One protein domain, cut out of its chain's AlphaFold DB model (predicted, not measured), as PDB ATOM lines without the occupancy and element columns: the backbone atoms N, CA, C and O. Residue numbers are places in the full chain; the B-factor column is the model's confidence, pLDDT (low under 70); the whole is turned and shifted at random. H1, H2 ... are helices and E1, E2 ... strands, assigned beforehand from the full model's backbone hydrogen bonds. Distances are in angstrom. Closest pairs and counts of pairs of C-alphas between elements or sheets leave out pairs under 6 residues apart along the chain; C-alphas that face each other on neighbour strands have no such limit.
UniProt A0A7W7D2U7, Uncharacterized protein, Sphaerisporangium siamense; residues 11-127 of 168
ATOM      1  N   ARG A  11     142.551 132.358 119.793       91.50
ATOM      2  CA  ARG A  11     143.364 131.550 118.882       91.50
ATOM      3  C   ARG A  11     144.017 132.472 117.874       91.50
ATOM      4  O   ARG A  11     143.319 133.233 117.212       91.50
ATOM      5  N   TYR A  12     145.335 132.382 117.736       93.44
ATOM      6  CA  TYR A  12     146.031 133.016 116.625       93.44
ATOM      7  C   TYR A  12     145.865 132.157 115.374       93.44
ATOM      8  O   TYR A  12     146.199 130.974 115.386       93.44
ATOM      9  N   MET A  13     145.331 132.757 114.316       92.94
ATOM     10  CA  MET A  13     145.031 132.073 113.056       92.94
ATOM     11  C   MET A  13     146.116 132.300 112.000       92.94
ATOM     12  O   MET A  13     146.099 131.653 110.959       92.94
ATOM     13  N   GLY A  14     147.078 133.184 112.275       93.31
ATOM     14  CA  GLY A  14     148.165 133.519 111.365       93.31
ATOM     15  C   GLY A  14     148.069 134.942 110.825       93.31
ATOM     16  O   GLY A  14     147.314 135.779 111.324       93.31
ATOM     17  N   LEU A  15     148.874 135.209 109.801       95.88
ATOM     18  CA  LEU A  15     148.899 136.481 109.093       95.88
ATOM     19  C   LEU A  15     147.995 136.402 107.860       95.88
ATOM     20  O   LEU A  15     148.184 135.529 107.018       95.88
ATOM     21  N   CYS A  16     147.057 137.338 107.729       95.75
ATOM     22  CA  CYS A  16     146.248 137.510 106.528       95.75
ATOM     23  C   CYS A  16     146.804 138.638 105.663       95.75
ATOM     24  O   CYS A  16     147.045 139.747 106.148       95.75
ATOM     25  N   GLU A  17     146.956 138.358 104.368       96.06
ATOM     26  CA  GLU A  17     147.362 139.339 103.366       96.06
ATOM     27  C   GLU A  17     146.228 139.605 102.369       96.06
ATOM     28  O   GLU A  17     145.875 138.758 101.535       96.06
ATOM     29  N   VAL A  18     145.694 140.827 102.391       94.81
ATOM     30  CA  VAL A  18     144.756 141.310 101.372       94.81
ATOM     31  C   VAL A  18     145.552 142.084 100.328       94.81
ATOM     32  O   VAL A  18     145.635 143.313 100.340       94.81
ATOM     33  N   ARG A  19     146.191 141.318  99.438       93.31
ATOM     34  CA  ARG A  19     147.163 141.815  98.451       93.31
ATOM     35  C   ARG A  19     146.628 142.920  97.548       93.31
ATOM     36  O   ARG A  19     147.379 143.834  97.244       93.31
ATOM     37  N   GLU A  20     145.351 142.853  97.168       93.44
ATOM     38  CA  GLU A  20     144.681 143.871  96.341       93.44
ATOM     39  C   GLU A  20     144.850 145.284  96.912       93.44
ATOM     40  O   GLU A  20     145.107 146.229  96.173       93.44
ATOM     41  N   PHE A  21     144.784 145.412  98.238       91.75
ATOM     42  CA  PHE A  21     144.869 146.695  98.925       91.75
ATOM     43  C   PHE A  21     146.206 146.905  99.642       91.75
ATOM     44  O   PHE A  21     146.445 147.996 100.156       91.75
ATOM     45  N   GLY A  22     147.079 145.895  99.678       94.00
ATOM     46  CA  GLY A  22     148.362 145.930 100.386       94.00
ATOM     47  C   GLY A  22     148.250 145.776 101.906       94.00
ATOM     48  O   GLY A  22     149.168 146.173 102.617       94.00
ATOM     49  N   TRP A  23     147.140 145.229 102.413       96.25
ATOM     50  CA  TRP A  23     146.944 145.036 103.853       96.25
ATOM     51  C   TRP A  23     147.574 143.755 104.370       96.25
ATOM     52  O   TRP A  23     147.489 142.708 103.722       96.25
ATOM     53  N   ARG A  24     148.136 143.831 105.578       97.62
ATOM     54  CA  ARG A  24     148.705 142.693 106.309       97.62
ATOM     55  C   ARG A  24     148.263 142.746 107.766       97.62
ATOM     56  O   ARG A  24     148.678 143.633 108.505       97.62
ATOM     57  N   VAL A  25     147.415 141.814 108.188       97.44
ATOM     58  CA  VAL A  25     146.829 141.830 109.537       97.44
ATOM     59  C   VAL A  25     146.976 140.486 110.231       97.44
ATOM     60  O   VAL A  25     146.742 139.435 109.636       97.44
ATOM     61  N   LYS A  26     147.355 140.511 111.508       97.81
ATOM     62  CA  LYS A  26     147.317 139.322 112.367       97.81
ATOM     63  C   LYS A  26     145.864 138.936 112.632       97.81
ATOM     64  O   LYS A  26     145.069 139.795 113.008       97.81
ATOM     65  N   LEU A  27     145.515 137.666 112.462       96.38
ATOM     66  CA  LEU A  27     144.156 137.177 112.670       96.38
ATOM     67  C   LEU A  27     144.009 136.444 113.997       96.38
ATOM     68  O   LEU A  27     144.784 135.543 114.325       96.38
ATOM     69  N   TYR A  28     142.946 136.785 114.715       95.19
ATOM     70  CA  TYR A  28     142.565 136.173 115.975       95.19
ATOM     71  C   TYR A  28     141.119 135.695 115.921       95.19
ATOM     72  O   TYR A  28     140.250 136.385 115.393       95.19
ATOM     73  N   SER A  29     140.853 134.529 116.503       92.62
ATOM     74  CA  SER A  29     139.509 133.967 116.632       92.62
ATOM     75  C   SER A  29     139.159 133.698 118.093       92.62
ATOM     76  O   SER A  29     139.982 133.199 118.866       92.62
ATOM     77  N   TYR A  30     137.912 133.995 118.447       90.50
ATOM     78  CA  TYR A  30     137.274 133.675 119.716       90.50
ATOM     79  C   TYR A  30     135.994 132.918 119.413       90.50
ATOM     80  O   TYR A  30     135.087 133.449 118.778       90.50
ATOM     81  N   SER A  31     135.890 131.687 119.893       83.00
ATOM     82  CA  SER A  31     134.699 130.874 119.669       83.00
ATOM     83  C   SER A  31     134.273 130.177 120.952       83.00
ATOM     84  O   SER A  31     135.099 129.704 121.744       83.00
ATOM     85  N   VAL A  32     132.960 130.111 121.169       73.38
ATOM     86  CA  VAL A  32     132.392 129.183 122.151       73.38
ATOM     87  C   VAL A  32     132.651 127.750 121.691       73.38
ATOM     88  O   VAL A  32     132.683 127.471 120.500       73.38
ATOM     89  N   ALA A  33     132.813 126.810 122.624       62.25
ATOM     90  CA  ALA A  33     133.157 125.424 122.285       62.25
ATOM     91  C   ALA A  33     132.212 124.777 121.245       62.25
ATOM     92  O   ALA A  33     132.664 123.956 120.457       62.25
ATOM     93  N   ALA A  34     130.937 125.182 121.218       56.44
ATOM     94  CA  ALA A  34     129.924 124.700 120.276       56.44
ATOM     95  C   ALA A  34     130.104 125.184 118.821       56.44
ATOM     96  O   ALA A  34     129.507 124.600 117.926       56.44
ATOM     97  N   HIS A  35     130.904 126.226 118.584       59.12
ATOM     98  CA  HIS A  35     131.164 126.810 117.260       59.12
ATOM     99  C   HIS A  35     132.644 126.700 116.869       59.12
ATOM    100  O   HIS A  35     133.145 127.506 116.091       59.12
ATOM    101  N   ARG A  36     133.389 125.761 117.464       59.72
ATOM    102  CA  ARG A  36     134.767 125.490 117.044       59.72
ATOM    103  C   ARG A  36     134.727 124.617 115.800       59.72
ATOM    104  O   ARG A  36     134.437 123.428 115.916       59.72
ATOM    105  N   GLU A  37     135.058 125.181 114.647       59.81
ATOM    106  CA  GLU A  37     135.189 124.418 113.412       59.81
ATOM    107  C   GLU A  37     136.663 124.301 112.995       59.81
ATOM    108  O   GLU A  37     137.528 125.104 113.358       59.81
ATOM    109  N   ALA A  38     136.984 123.243 112.244       54.47
ATOM    110  CA  ALA A  38     138.322 123.059 111.677       54.47
ATOM    111  C   ALA A  38     138.655 124.126 110.610       54.47
ATOM    112  O   ALA A  38     139.824 124.347 110.310       54.47
ATOM    113  N   SER A  39     137.629 124.800 110.083       66.00
ATOM    114  CA  SER A  39     137.641 125.813 109.020       66.00
ATOM    115  C   SER A  39     137.727 127.261 109.520       66.00
ATOM    116  O   SER A  39     137.698 128.180 108.702       66.00
ATOM    117  N   ASP A  40     137.860 127.497 110.835       71.88
ATOM    118  CA  ASP A  40     137.891 128.852 111.416       71.88
ATOM    119  C   ASP A  40     138.938 129.770 110.744       71.88
ATOM    120  O   ASP A  40     138.762 130.986 110.717       71.88
ATOM    121  N   GLY A  41     140.040 129.207 110.227       76.81
ATOM    122  CA  GLY A  41     141.129 129.958 109.587       76.81
ATOM    123  C   GLY A  41     140.723 130.557 108.248       76.81
ATOM    124  O   GLY A  41     140.770 131.776 108.084       76.81
ATOM    125  N   ASP A  42     140.251 129.710 107.333       85.12
ATOM    126  CA  ASP A  42     139.769 130.130 106.012       85.12
ATOM    127  C   ASP A  42     138.598 131.111 106.147       85.12
ATOM    128  O   ASP A  42     138.505 132.106 105.424       85.12
ATOM    129  N   LEU A  43     137.722 130.867 107.127       88.62
ATOM    130  CA  LEU A  43     136.592 131.739 107.413       88.62
ATOM    131  C   LEU A  43     137.036 133.110 107.936       88.62
ATOM    132  O   LEU A  43     136.537 134.134 107.470       88.62
ATOM    133  N   ALA A  44     137.975 133.149 108.886       89.25
ATOM    134  CA  ALA A  44     138.513 134.402 109.406       89.25
ATOM    135  C   ALA A  44     139.242 135.202 108.316       89.25
ATOM    136  O   ALA A  44     139.096 136.424 108.264       89.25
ATOM    137  N   GLU A  45     139.967 134.535 107.413       91.81
ATOM    138  CA  GLU A  45     140.587 135.192 106.260       91.81
ATOM    139  C   GLU A  45     139.536 135.786 105.314       91.81
ATOM    140  O   GLU A  45     139.650 136.942 104.893       91.81
ATOM    141  N   TYR A  46     138.482 135.029 105.009       93.50
ATOM    142  CA  TYR A  46     137.377 135.508 104.184       93.50
ATOM    143  C   TYR A  46     136.687 136.736 104.799       93.50
ATOM    144  O   TYR A  46     136.486 137.744 104.117       93.50
ATOM    145  N   ILE A  47     136.400 136.699 106.104       94.94
ATOM    146  CA  ILE A  47     135.834 137.828 106.856       94.94
ATOM    147  C   ILE A  47     136.769 139.043 106.807       94.94
ATOM    148  O   ILE A  47     136.311 140.159 106.549       94.94
ATOM    149  N   ALA A  48     138.076 138.842 107.004       95.25
ATOM    150  CA  ALA A  48     139.058 139.921 106.950       95.25
ATOM    151  C   ALA A  48     139.059 140.624 105.587       95.25
ATOM    152  O   ALA A  48     139.066 141.854 105.528       95.25
ATOM    153  N   ARG A  49     138.967 139.861 104.488       95.88
ATOM    154  CA  ARG A  49     138.861 140.415 103.128       95.88
ATOM    155  C   ARG A  49     137.607 141.266 102.946       95.88
ATOM    156  O   ARG A  49     137.708 142.338 102.351       95.88
ATOM    157  N   ILE A  50     136.455 140.831 103.463       95.62
ATOM    158  CA  ILE A  50     135.206 141.612 103.414       95.62
ATOM    159  C   ILE A  50     135.372 142.933 104.170       95.62
ATOM    160  O   ILE A  50     135.138 143.992 103.594       95.62
ATOM    161  N   CYS A  51     135.828 142.877 105.424       95.81
ATOM    162  CA  CYS A  51     135.951 144.056 106.287       95.81
ATOM    163  C   CYS A  51     136.959 145.072 105.733       95.81
ATOM    164  O   CYS A  51     136.694 146.271 105.708       95.81
ATOM    165  N   ILE A  52     138.110 144.602 105.240       95.44
ATOM    166  CA  ILE A  52     139.123 145.472 104.628       95.44
ATOM    167  C   ILE A  52     138.591 146.086 103.330       95.44
ATOM    168  O   ILE A  52     138.774 147.278 103.110       95.44
ATOM    169  N   SER A  53     137.885 145.317 102.494       94.56
ATOM    170  CA  SER A  53     137.270 145.856 101.271       94.56
ATOM    171  C   SER A  53     136.228 146.935 101.578       94.56
ATOM    172  O   SER A  53     136.145 147.929 100.862       94.56
ATOM    173  N   ASP A  54     135.431 146.751 102.631       94.69
ATOM    174  CA  ASP A  54     134.469 147.750 103.109       94.69
ATOM    175  C   ASP A  54     135.173 149.028 103.606       94.69
ATOM    176  O   ASP A  54     134.819 150.142 103.208       94.69
ATOM    177  N   LEU A  55     136.241 148.880 104.397       92.19
ATOM    178  CA  LEU A  55     137.062 150.001 104.866       92.19
ATOM    179  C   LEU A  55     137.684 150.791 103.701       92.19
ATOM    180  O   LEU A  55     137.713 152.017 103.715       92.19
ATOM    181  N   GLU A  56     138.164 150.089 102.677       92.31
ATOM    182  CA  GLU A  56     138.759 150.676 101.475       92.31
ATOM    183  C   GLU A  56     137.735 151.438 100.627       92.31
ATOM    184  O   GLU A  56     138.019 152.527 100.127       92.31
ATOM    185  N   ARG A  57     136.518 150.896 100.492       90.44
ATOM    186  CA  ARG A  57     135.438 151.498  99.693       90.44
ATOM    187  C   ARG A  57     134.738 152.661 100.381       90.44
ATOM    188  O   ARG A  57     134.190 153.515  99.691       90.44
ATOM    189  N   SER A  58     134.745 152.704 101.711       85.00
ATOM    190  CA  SER A  58     134.065 153.749 102.492       85.00
ATOM    191  C   SER A  58     134.745 155.125 102.434       85.00
ATOM    192  O   SER A  58     134.240 156.067 103.037       85.00
ATOM    193  N   GLY A  59     135.820 155.266 101.648       66.44
ATOM    194  CA  GLY A  59     136.526 156.525 101.442       66.44
ATOM    195  C   GLY A  59     137.434 156.825 102.627       66.44
ATOM    196  O   GLY A  59     136.983 157.214 103.702       66.44
ATOM    197  N   ARG A  60     138.736 156.620 102.439       75.50
ATOM    198  CA  ARG A  60     139.742 156.990 103.435       75.50
ATOM    199  C   ARG A  60     140.054 158.473 103.294       75.50
ATOM    200  O   ARG A  60     140.055 158.986 102.181       75.50
ATOM    201  N   SER A  61     140.272 159.156 104.414       74.12
ATOM    202  CA  SER A  61     140.693 160.554 104.358       74.12
ATOM    203  C   SER A  61     142.127 160.614 103.837       74.12
ATOM    204  O   SER A  61     142.988 159.887 104.326       74.12
ATOM    205  N   ASP A  62     142.386 161.498 102.877       77.44
ATOM    206  CA  ASP A  62     143.735 161.745 102.358       77.44
ATOM    207  C   ASP A  62     144.647 162.434 103.398       77.44
ATOM    208  O   ASP A  62     145.838 162.623 103.159       77.44
ATOM    209  N   GLU A  63     144.107 162.809 104.565       81.12
ATOM    210  CA  GLU A  63     144.856 163.416 105.673       81.12
ATOM    211  C   GLU A  63     145.725 162.415 106.448       81.12
ATOM    212  O   GLU A  63     146.595 162.836 107.216       81.12
ATOM    213  N   PHE A  64     145.501 161.106 106.270       82.94
ATOM    214  CA  PHE A  64     146.199 160.066 107.024       82.94
ATOM    215  C   PHE A  64     146.946 159.090 106.115       82.94
ATOM    216  O   PHE A  64     146.426 158.637 105.093       82.94
ATOM    217  N   ASP A  65     148.132 158.662 106.550       84.88
ATOM    218  CA  ASP A  65     148.775 157.464 106.005       84.88
ATOM    219  C   ASP A  65     148.322 156.251 106.820       84.88
ATOM    220  O   ASP A  65     148.670 156.096 107.987       84.88
ATOM    221  N   TYR A  66     147.518 155.382 106.215       83.25
ATOM    222  CA  TYR A  66     146.849 154.292 106.920       83.25
ATOM    223  C   TYR A  66     147.756 153.112 107.273       83.25
ATOM    224  O   TYR A  66     147.205 152.171 107.838       83.25
ATOM    225  N   LEU A  67     149.054 153.122 106.904       90.81
ATOM    226  CA  LEU A  67     150.124 152.105 107.074       90.81
ATOM    227  C   LEU A  67     149.795 150.628 106.722       90.81
ATOM    228  O   LEU A  67     150.698 149.835 106.467       90.81
ATOM    229  N   LYS A  68     148.517 150.252 106.652       93.62
ATOM    230  CA  LYS A  68     147.898 149.006 106.204       93.62
ATOM    231  C   LYS A  68     148.375 147.754 106.938       93.62
ATOM    232  O   LYS A  68     148.376 146.659 106.373       93.62
ATOM    233  N   PHE A  69     148.731 147.892 108.215       96.88
ATOM    234  CA  PHE A  69     149.022 146.756 109.084       96.88
ATOM    235  C   PHE A  69     148.389 146.886 110.469       96.88
ATOM    236  O   PHE A  69     148.120 147.989 110.947       96.88
ATOM    237  N   GLY A  70     148.137 145.744 111.108       97.75
ATOM    238  CA  GLY A  70     147.451 145.688 112.396       97.75
ATOM    239  C   GLY A  70     146.978 144.286 112.760       97.75
ATOM    240  O   GLY A  70     147.624 143.291 112.420       97.75
ATOM    241  N   PHE A  71     145.833 144.203 113.427       98.06
ATOM    242  CA  PHE A  71     145.228 142.945 113.842       98.06
ATOM    243  C   PHE A  71     143.707 142.965 113.705       98.06
ATOM    244  O   PHE A  71     143.061 143.999 113.855       98.06
ATOM    245  N   LEU A  72     143.134 141.794 113.441       97.25
ATOM    246  CA  LEU A  72     141.700 141.585 113.319       97.25
ATOM    247  C   LEU A  72     141.259 140.449 114.240       97.25
ATOM    248  O   LEU A  72     141.897 139.398 114.314       97.25
ATOM    249  N   GLN A  73     140.165 140.677 114.952       96.38
ATOM    250  CA  GLN A  73     139.594 139.763 115.929       96.38
ATOM    251  C   GLN A  73     138.193 139.354 115.483       96.38
ATOM    252  O   GLN A  73     137.305 140.197 115.404       96.38
ATOM    253  N   CYS A  74     137.994 138.066 115.215       94.50
ATOM    254  CA  CYS A  74     136.694 137.469 114.923       94.50
ATOM    255  C   CYS A  74     136.146 136.790 116.177       94.50
ATOM    256  O   CYS A  74     136.748 135.851 116.695       94.50
ATOM    257  N   HIS A  75     134.984 137.221 116.648       93.00
ATOM    258  CA  HIS A  75     134.303 136.641 117.792       93.00
ATOM    259  C   HIS A  75     132.991 135.984 117.367       93.00
ATOM    260  O   HIS A  75     131.975 136.639 117.139       93.00
ATOM    261  N   PHE A  76     133.006 134.657 117.340       89.06
ATOM    262  CA  PHE A  76     131.852 133.795 117.115       89.06
ATOM    263  C   PHE A  76     131.094 133.608 118.436       89.06
ATOM    264  O   PHE A  76     131.350 132.702 119.239       89.06
ATOM    265  N   GLY A  77     130.214 134.567 118.720       87.56
ATOM    266  CA  GLY A  77     129.393 134.601 119.919       87.56
ATOM    267  C   GLY A  77     128.064 133.873 119.737       87.56
ATOM    268  O   GLY A  77     127.609 133.599 118.645       87.56
ATOM    269  N   ARG A  78     127.341 133.617 120.832       85.44
ATOM    270  CA  ARG A  78     126.058 132.889 120.764       85.44
ATOM    271  C   ARG A  78     125.005 133.554 119.859       85.44
ATOM    272  O   ARG A  78     124.152 132.865 119.315       85.44
ATOM    273  N   ARG A  79     125.008 134.888 119.772       88.44
ATOM    274  CA  ARG A  79     124.014 135.666 119.008       88.44
ATOM    275  C   ARG A  79     124.443 135.949 117.568       88.44
ATOM    276  O   ARG A  79     123.601 136.349 116.768       88.44
ATOM    277  N   GLY A  80     125.721 135.767 117.255       90.69
ATOM    278  CA  GLY A  80     126.278 136.184 115.983       90.69
ATOM    279  C   GLY A  80     127.784 136.393 116.033       90.69
ATOM    280  O   GLY A  80     128.441 136.127 117.044       90.69
ATOM    281  N   LEU A  81     128.293 136.908 114.922       91.56
ATOM    282  CA  LEU A  81     129.696 137.207 114.687       91.56
ATOM    283  C   LEU A  81     129.951 138.693 114.950       91.56
ATOM    284  O   LEU A  81     129.301 139.532 114.335       91.56
ATOM    285  N   ALA A  82     130.908 139.002 115.819       94.50
ATOM    286  CA  ALA A  82     131.488 140.336 115.941       94.50
ATOM    287  C   ALA A  82     132.903 140.331 115.355       94.50
ATOM    288  O   ALA A  82     133.639 139.360 115.524       94.50
ATOM    289  N   VAL A  83     133.281 141.404 114.672       95.94
ATOM    290  CA  VAL A  83     134.607 141.562 114.076       95.94
ATOM    291  C   VAL A  83     135.161 142.915 114.481       95.94
ATOM    292  O   VAL A  83     134.496 143.923 114.278       95.94
ATOM    293  N   GLY A  84     136.373 142.948 115.023       96.44
ATOM    294  CA  GLY A  84     137.095 144.189 115.293       96.44
ATOM    295  C   GLY A  84     138.403 144.221 114.518       96.44
ATOM    296  O   GLY A  84     139.230 143.328 114.687       96.44
ATOM    297  N   LEU A  85     138.600 145.244 113.689       96.56
ATOM    298  CA  LEU A  85     139.873 145.554 113.040       96.56
ATOM    299  C   LEU A  85     140.518 146.722 113.774       96.56
ATOM    300  O   LEU A  85     139.896 147.770 113.937       96.56
ATOM    301  N   CYS A  86     141.775 146.554 114.160       97.06
ATOM    302  CA  CYS A  86     142.631 147.622 114.642       97.06
ATOM    303  C   CYS A  86     143.834 147.735 113.713       97.06
ATOM    304  O   CYS A  86     144.447 146.725 113.356       97.06
ATOM    305  N   HIS A  87     144.171 148.951 113.312       96.25
ATOM    306  CA  HIS A  87     145.328 149.211 112.475       96.25
ATOM    307  C   HIS A  87     146.004 150.511 112.873       96.25
ATOM    308  O   HIS A  87     145.439 151.346 113.578       96.25
ATOM    309  N   TYR A  88     147.231 150.669 112.410       95.62
ATOM    310  CA  TYR A  88     148.045 151.830 112.733       95.62
ATOM    311  C   TYR A  88     148.064 152.787 111.558       95.62
ATOM    312  O   TYR A  88     147.823 152.369 110.431       95.62
ATOM    313  N   GLY A  89     148.339 154.056 111.806       91.88
ATOM    314  CA  GLY A  89     148.533 155.033 110.750       91.88
ATOM    315  C   GLY A  89     149.262 156.266 111.256       91.88
ATOM    316  O   GLY A  89     149.749 156.276 112.387       91.88
ATOM    317  N   LEU A  90     149.338 157.289 110.413       90.44
ATOM    318  CA  LEU A  90     149.979 158.561 110.718       90.44
ATOM    319  C   LEU A  90     149.026 159.710 110.474       90.44
ATOM    320  O   LEU A  90     148.399 159.778 109.417       90.44
ATOM    321  N   TRP A  91     149.009 160.646 111.416       87.38
ATOM    322  CA  TRP A  91     148.490 161.982 111.188       87.38
ATOM    323  C   TRP A  91     149.645 162.976 111.233       87.38
ATOM    324  O   TRP A  91     150.185 163.262 112.299       87.38
ATOM    325  N   VAL A  92     150.048 163.470 110.058       84.75
ATOM    326  CA  VAL A  92     151.287 164.244 109.862       84.75
ATOM    327  C   VAL A  92     152.525 163.420 110.251       84.75
ATOM    328  O   VAL A  92     153.091 162.733 109.405       84.75
ATOM    329  N   ASP A  93     152.928 163.458 111.518       82.69
ATOM    330  CA  ASP A  93     154.054 162.727 112.105       82.69
ATOM    331  C   ASP A  93     153.662 161.939 113.368       82.69
ATOM    332  O   ASP A  93     154.485 161.201 113.920       82.69
ATOM    333  N   MET A  94     152.406 162.052 113.808       88.88
ATOM    334  CA  MET A  94     151.905 161.384 115.000       88.88
ATOM    335  C   MET A  94     151.456 159.955 114.675       88.88
ATOM    336  O   MET A  94     150.617 159.771 113.789       88.88
ATOM    337  N   PRO A  95     151.974 158.931 115.378       91.56
ATOM    338  CA  PRO A  95     151.483 157.565 115.258       91.56
ATOM    339  C   PRO A  95     150.084 157.443 115.863       91.56
ATOM    340  O   PRO A  95     149.903 157.664 117.059       91.56
ATOM    341  N   GLU A  96     149.119 157.032 115.050       94.12
ATOM    342  CA  GLU A  96     147.712 156.913 115.429       94.12
ATOM    343  C   GLU A  96     147.236 155.457 115.381       94.12
ATOM    344  O   GLU A  96     147.755 154.621 114.631       94.12
ATOM    345  N   ILE A  97     146.221 155.154 116.192       95.25
ATOM    346  CA  ILE A  97     145.556 153.848 116.228       95.25
ATOM    347  C   ILE A  97     144.117 154.036 115.765       95.25
ATOM    348  O   ILE A  97     143.342 154.776 116.367       95.25
ATOM    349  N   PHE A  98     143.750 153.312 114.720       93.75
ATOM    350  CA  PHE A  98     142.425 153.337 114.126       93.75
ATOM    351  C   PHE A  98     141.730 152.013 114.383       93.75
ATOM    352  O   PHE A  98     142.345 150.945 114.319       93.75
ATOM    353  N   ALA A  99     140.427 152.073 114.631       94.31
ATOM    354  CA  ALA A  99     139.639 150.881 114.863       94.31
ATOM    355  C   ALA A  99     138.278 150.954 114.170       94.31
ATOM    356  O   ALA A  99     137.658 152.014 114.085       94.31
ATOM    357  N   ALA A 100     137.821 149.810 113.670       94.62
ATOM    358  CA  ALA A 100     136.521 149.646 113.042       94.62
ATOM    359  C   ALA A 100     135.921 148.298 113.444       94.62
ATOM    360  O   ALA A 100     136.643 147.310 113.597       94.62
ATOM    361  N   GLY A 101     134.603 148.279 113.626       96.00
ATOM    362  CA  GLY A 101     133.865 147.097 114.044       96.00
ATOM    363  C   GLY A 101     132.807 146.705 113.031       96.00
ATOM    364  O   GLY A 101     132.256 147.566 112.347       96.00
ATOM    365  N   TRP A 102     132.500 145.416 112.972       96.81
ATOM    366  CA  TRP A 102     131.371 144.883 112.226       96.81
ATOM    367  C   TRP A 102     130.628 143.823 113.031       96.81
ATOM    368  O   TRP A 102     131.205 143.167 113.903       96.81
ATOM    369  N   TYR A 103     129.355 143.620 112.711       95.69
ATOM    370  CA  TYR A 103     128.532 142.603 113.348       95.69
ATOM    371  C   TYR A 103     127.554 141.949 112.375       95.69
ATOM    372  O   TYR A 103     127.004 142.599 111.492       95.69
ATOM    373  N   ALA A 104     127.335 140.647 112.547       93.81
ATOM    374  CA  ALA A 104     126.328 139.880 111.826       93.81
ATOM    375  C   ALA A 104     125.520 139.024 112.806       93.81
ATOM    376  O   ALA A 104     126.052 138.108 113.448       93.81
ATOM    377  N   TYR A 105     124.214 139.278 112.885       91.44
ATOM    378  CA  TYR A 105     123.293 138.418 113.629       91.44
ATOM    379  C   TYR A 105     123.235 137.016 113.012       91.44
ATOM    380  O   TYR A 105     123.307 136.849 111.797       91.44
ATOM    381  N   GLY A 106     123.130 135.988 113.860       87.62
ATOM    382  CA  GLY A 106     122.977 134.605 113.399       87.62
ATOM    383  C   GLY A 106     124.190 134.028 112.658       87.62
ATOM    384  O   GLY A 106     124.088 132.924 112.139       87.62
ATOM    385  N   HIS A 107     125.331 134.731 112.652       86.25
ATOM    386  CA  HIS A 107     126.534 134.371 111.887       86.25
ATOM    387  C   HIS A 107     126.346 134.444 110.360       86.25
ATOM    388  O   HIS A 107     127.109 133.845 109.606       86.25
ATOM    389  N   GLU A 108     125.356 135.204 109.885       90.38
ATOM    390  CA  GLU A 108     125.114 135.424 108.457       90.38
ATOM    391  C   GLU A 108     126.147 136.416 107.886       90.38
ATOM    392  O   GLU A 108     125.873 137.605 107.774       90.38
ATOM    393  N   ILE A 109     127.347 135.947 107.514       90.69
ATOM    394  CA  ILE A 109     128.471 136.797 107.042       90.69
ATOM    395  C   ILE A 109     128.081 137.718 105.873       90.69
ATOM    396  O   ILE A 109     128.576 138.835 105.772       90.69
ATOM    397  N   ALA A 110     127.155 137.292 105.011       90.12
ATOM    398  CA  ALA A 110     126.640 138.122 103.918       90.12
ATOM    399  C   ALA A 110     125.891 139.389 104.393       90.12
ATOM    400  O   ALA A 110     125.628 140.279 103.589       90.12
ATOM    401  N   ARG A 111     125.533 139.460 105.679       93.50
ATOM    402  CA  ARG A 111     124.831 140.567 106.344       93.50
ATOM    403  C   ARG A 111     125.707 141.220 107.409       93.50
ATOM    404  O   ARG A 111     125.203 141.736 108.398       93.50
ATOM    405  N   LEU A 112     127.023 141.116 107.246       94.44
ATOM    406  CA  LEU A 112     127.979 141.782 108.109       94.44
ATOM    407  C   LEU A 112     127.870 143.297 107.898       94.44
ATOM    408  O   LEU A 112     128.130 143.799 106.806       94.44
ATOM    409  N   GLU A 113     127.470 144.009 108.944       94.88
ATOM    410  CA  GLU A 113     127.243 145.453 108.924       94.88
ATOM    411  C   GLU A 113     128.303 146.159 109.761       94.88
ATOM    412  O   GLU A 113     128.733 145.641 110.793       94.88
ATOM    413  N   ARG A 114     128.744 147.339 109.313       95.00
ATOM    414  CA  ARG A 114     129.708 148.151 110.055       95.00
ATOM    415  C   ARG A 114     129.025 148.786 111.264       95.00
ATOM    416  O   ARG A 114     127.974 149.402 111.124       95.00
ATOM    417  N   LEU A 115     129.658 148.641 112.421       94.50
ATOM    418  CA  LEU A 115     129.200 149.201 113.685       94.50
ATOM    419  C   LEU A 115     129.401 150.717 113.721       94.50
ATOM    420  O   LEU A 115     130.381 151.240 113.173       94.50
ATOM    421  N   ASP A 116     128.497 151.417 114.402       90.25
ATOM    422  CA  ASP A 116     128.642 152.848 114.661       90.25
ATOM    423  C   ASP A 116     129.467 153.139 115.933       90.25
ATOM    424  O   ASP A 116     129.872 152.248 116.681       90.25
ATOM    425  N   MET A 117     129.743 154.420 116.196       83.12
ATOM    426  CA  MET A 117     130.574 154.855 117.331       83.12
ATOM    427  C   MET A 117     129.970 154.592 118.724       83.12
ATOM    428  O   MET A 117     130.633 154.822 119.734       83.12
ATOM    429  N   ARG A 118     128.695 154.201 118.803       87.25
ATOM    430  CA  ARG A 118     127.973 153.922 120.051       87.25
ATOM    431  C   ARG A 118     127.973 152.433 120.378       87.25
ATOM    432  O   ARG A 118     127.580 152.059 121.484       87.25
ATOM    433  N   GLU A 119     128.393 151.595 119.440       88.38
ATOM    434  CA  GLU A 119     128.393 150.149 119.585       88.38
ATOM    435  C   GLU A 119     129.739 149.628 120.120       88.38
ATOM    436  O   GLU A 119     130.801 150.197 119.857       88.38
ATOM    437  N   PRO A 120     129.721 148.548 120.923       85.88
ATOM    438  CA  PRO A 120     130.938 148.008 121.507       85.88
ATOM    439  C   PRO A 120     131.780 147.300 120.443       85.88
ATOM    440  O   PRO A 120     131.334 146.335 119.828       85.88
ATOM    441  N   LEU A 121     133.033 147.729 120.294       88.69
ATOM    442  CA  LEU A 121     133.986 147.100 119.381       88.69
ATOM    443  C   LEU A 121     134.508 145.747 119.896       88.69
ATOM    444  O   LEU A 121     134.677 144.804 119.126       88.69
ATOM    445  N   TRP A 122     134.762 145.655 121.203       90.62
ATOM    446  CA  TRP A 122     135.349 144.486 121.853       90.62
ATOM    447  C   TRP A 122     134.608 144.146 123.140       90.62
ATOM    448  O   TRP A 122     134.133 145.029 123.857       90.62
ATOM    449  N   SER A 123     134.543 142.859 123.464       90.31
ATOM    450  CA  SER A 123     134.134 142.383 124.781       90.31
ATOM    451  C   SER A 123     135.353 142.154 125.678       90.31
ATOM    452  O   SER A 123     136.504 142.193 125.246       90.31
ATOM    453  N   ILE A 124     135.097 141.864 126.956       90.38
ATOM    454  CA  ILE A 124     136.132 141.551 127.955       90.38
ATOM    455  C   ILE A 124     137.057 140.397 127.529       90.38
ATOM    456  O   ILE A 124     138.183 140.309 128.011       90.38
ATOM    457  N   HIS A 125     136.589 139.518 126.637       89.50
ATOM    458  CA  HIS A 125     137.354 138.370 126.150       89.50
ATOM    459  C   HIS A 125     138.412 138.766 125.113       89.50
ATOM    460  O   HIS A 125     139.463 138.137 125.075       89.50
ATOM    461  N   GLU A 126     138.168 139.803 124.306       92.94
ATOM    462  CA  GLU A 126     139.107 140.263 123.274       92.94
ATOM    463  C   GLU A 126     140.165 141.244 123.797       92.94
ATOM    464  O   GLU A 126     141.220 141.410 123.173       92.94
ATOM    465  N   LEU A 127     139.902 141.878 124.947       93.38
ATOM    466  CA  LEU A 127     140.764 142.918 125.512       93.38
ATOM    467  C   LEU A 127     142.222 142.487 125.746       93.38
ATOM    468  O   LEU A 127     143.096 143.293 125.432       93.38
TER     469      LEU A 127
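What this domain is: This is residues 11 to 127 of the 168 residues of an uncharacterized protein of Sphaerisporangium siamense (UniProt A0A7W7D2U7). A twisted sheet of five strands curls round one long helix, H1, which covers one face of it; the last stretch, residues 106 to 127, has no named element, and its residues 121 to 127 pass over the opposite face. The long hairpin E4 and E5 reaches out along the longest axis, and residues 57 to 62, of which 57 belongs to H1, stick out. The printed part has 117 residues, with one named helix and five named strands in the order E1 E2 H1 E3 E4 E5; the sheet, in the order E1 E2 E3 E4 E5, is mixed, and the class is mixed, helices and strands. The whole is compact, with a radius of gyration of the C-alphas of 14.0 A, and elongated, with spans of 46 by 30 by 26 A.

How they stand to each other: E3, residues 69 to 77, and E4, residues 80 to 91, are an antiparallel hairpin at 164 degrees, with N 73 and O 84 2.8 A apart. E4 and the edge strand E5, residues 94 to 105, form another antiparallel hairpin at 164 degrees, with N 87 and O 98 2.9 A apart. E3, E4 and E5 make a meander, each strand the antiparallel neighbour of the one before. E2, residues 23 to 31, is parallel to E3 at 22 degrees, with N 28 and O 72 2.8 A apart. The edge strand E1, residues 11 to 18, is antiparallel to E2 at 150 degrees, a hairpin with N 13 and O 27 2.8 A apart. H1, residues 40 to 57, is on the sheet, in two layers, a helix on one face of a sheet; its closest C-alphas to E1 are those of Gly 41 and Met 13, 5.6 A. E2, H1 and E3 form a strand-helix-strand unit, two parallel neighbour strands with a helix between, whose crossover is left-handed. In H1 every O i to N i+4 pair is within hydrogen-bond range. E1 is apart from E4 and E5.

Where its parts are: E1 begins at C-alpha 11, (143.364, 131.550, 118.882), and is 20.1 A long. E2 measures 24.5 A, H1 25.6 A and E3 25.5 A. H1 begins at C-alpha 40, (137.891, 128.852, 111.416). E4 measures 34.4 A and E5 36.7 A; E5 ends at C-alpha 105, (123.293, 138.418, 113.629).

The domain as a whole: The two C-alphas farthest apart, those of Ala 34 and Val 92, are 46.1 A apart. The printed part has no cut. The link from H1 to E3, 11 residues, is long. Mean pLDDT of the printed part is 89.1; residues 33 to 39 and residue 59 are under 70.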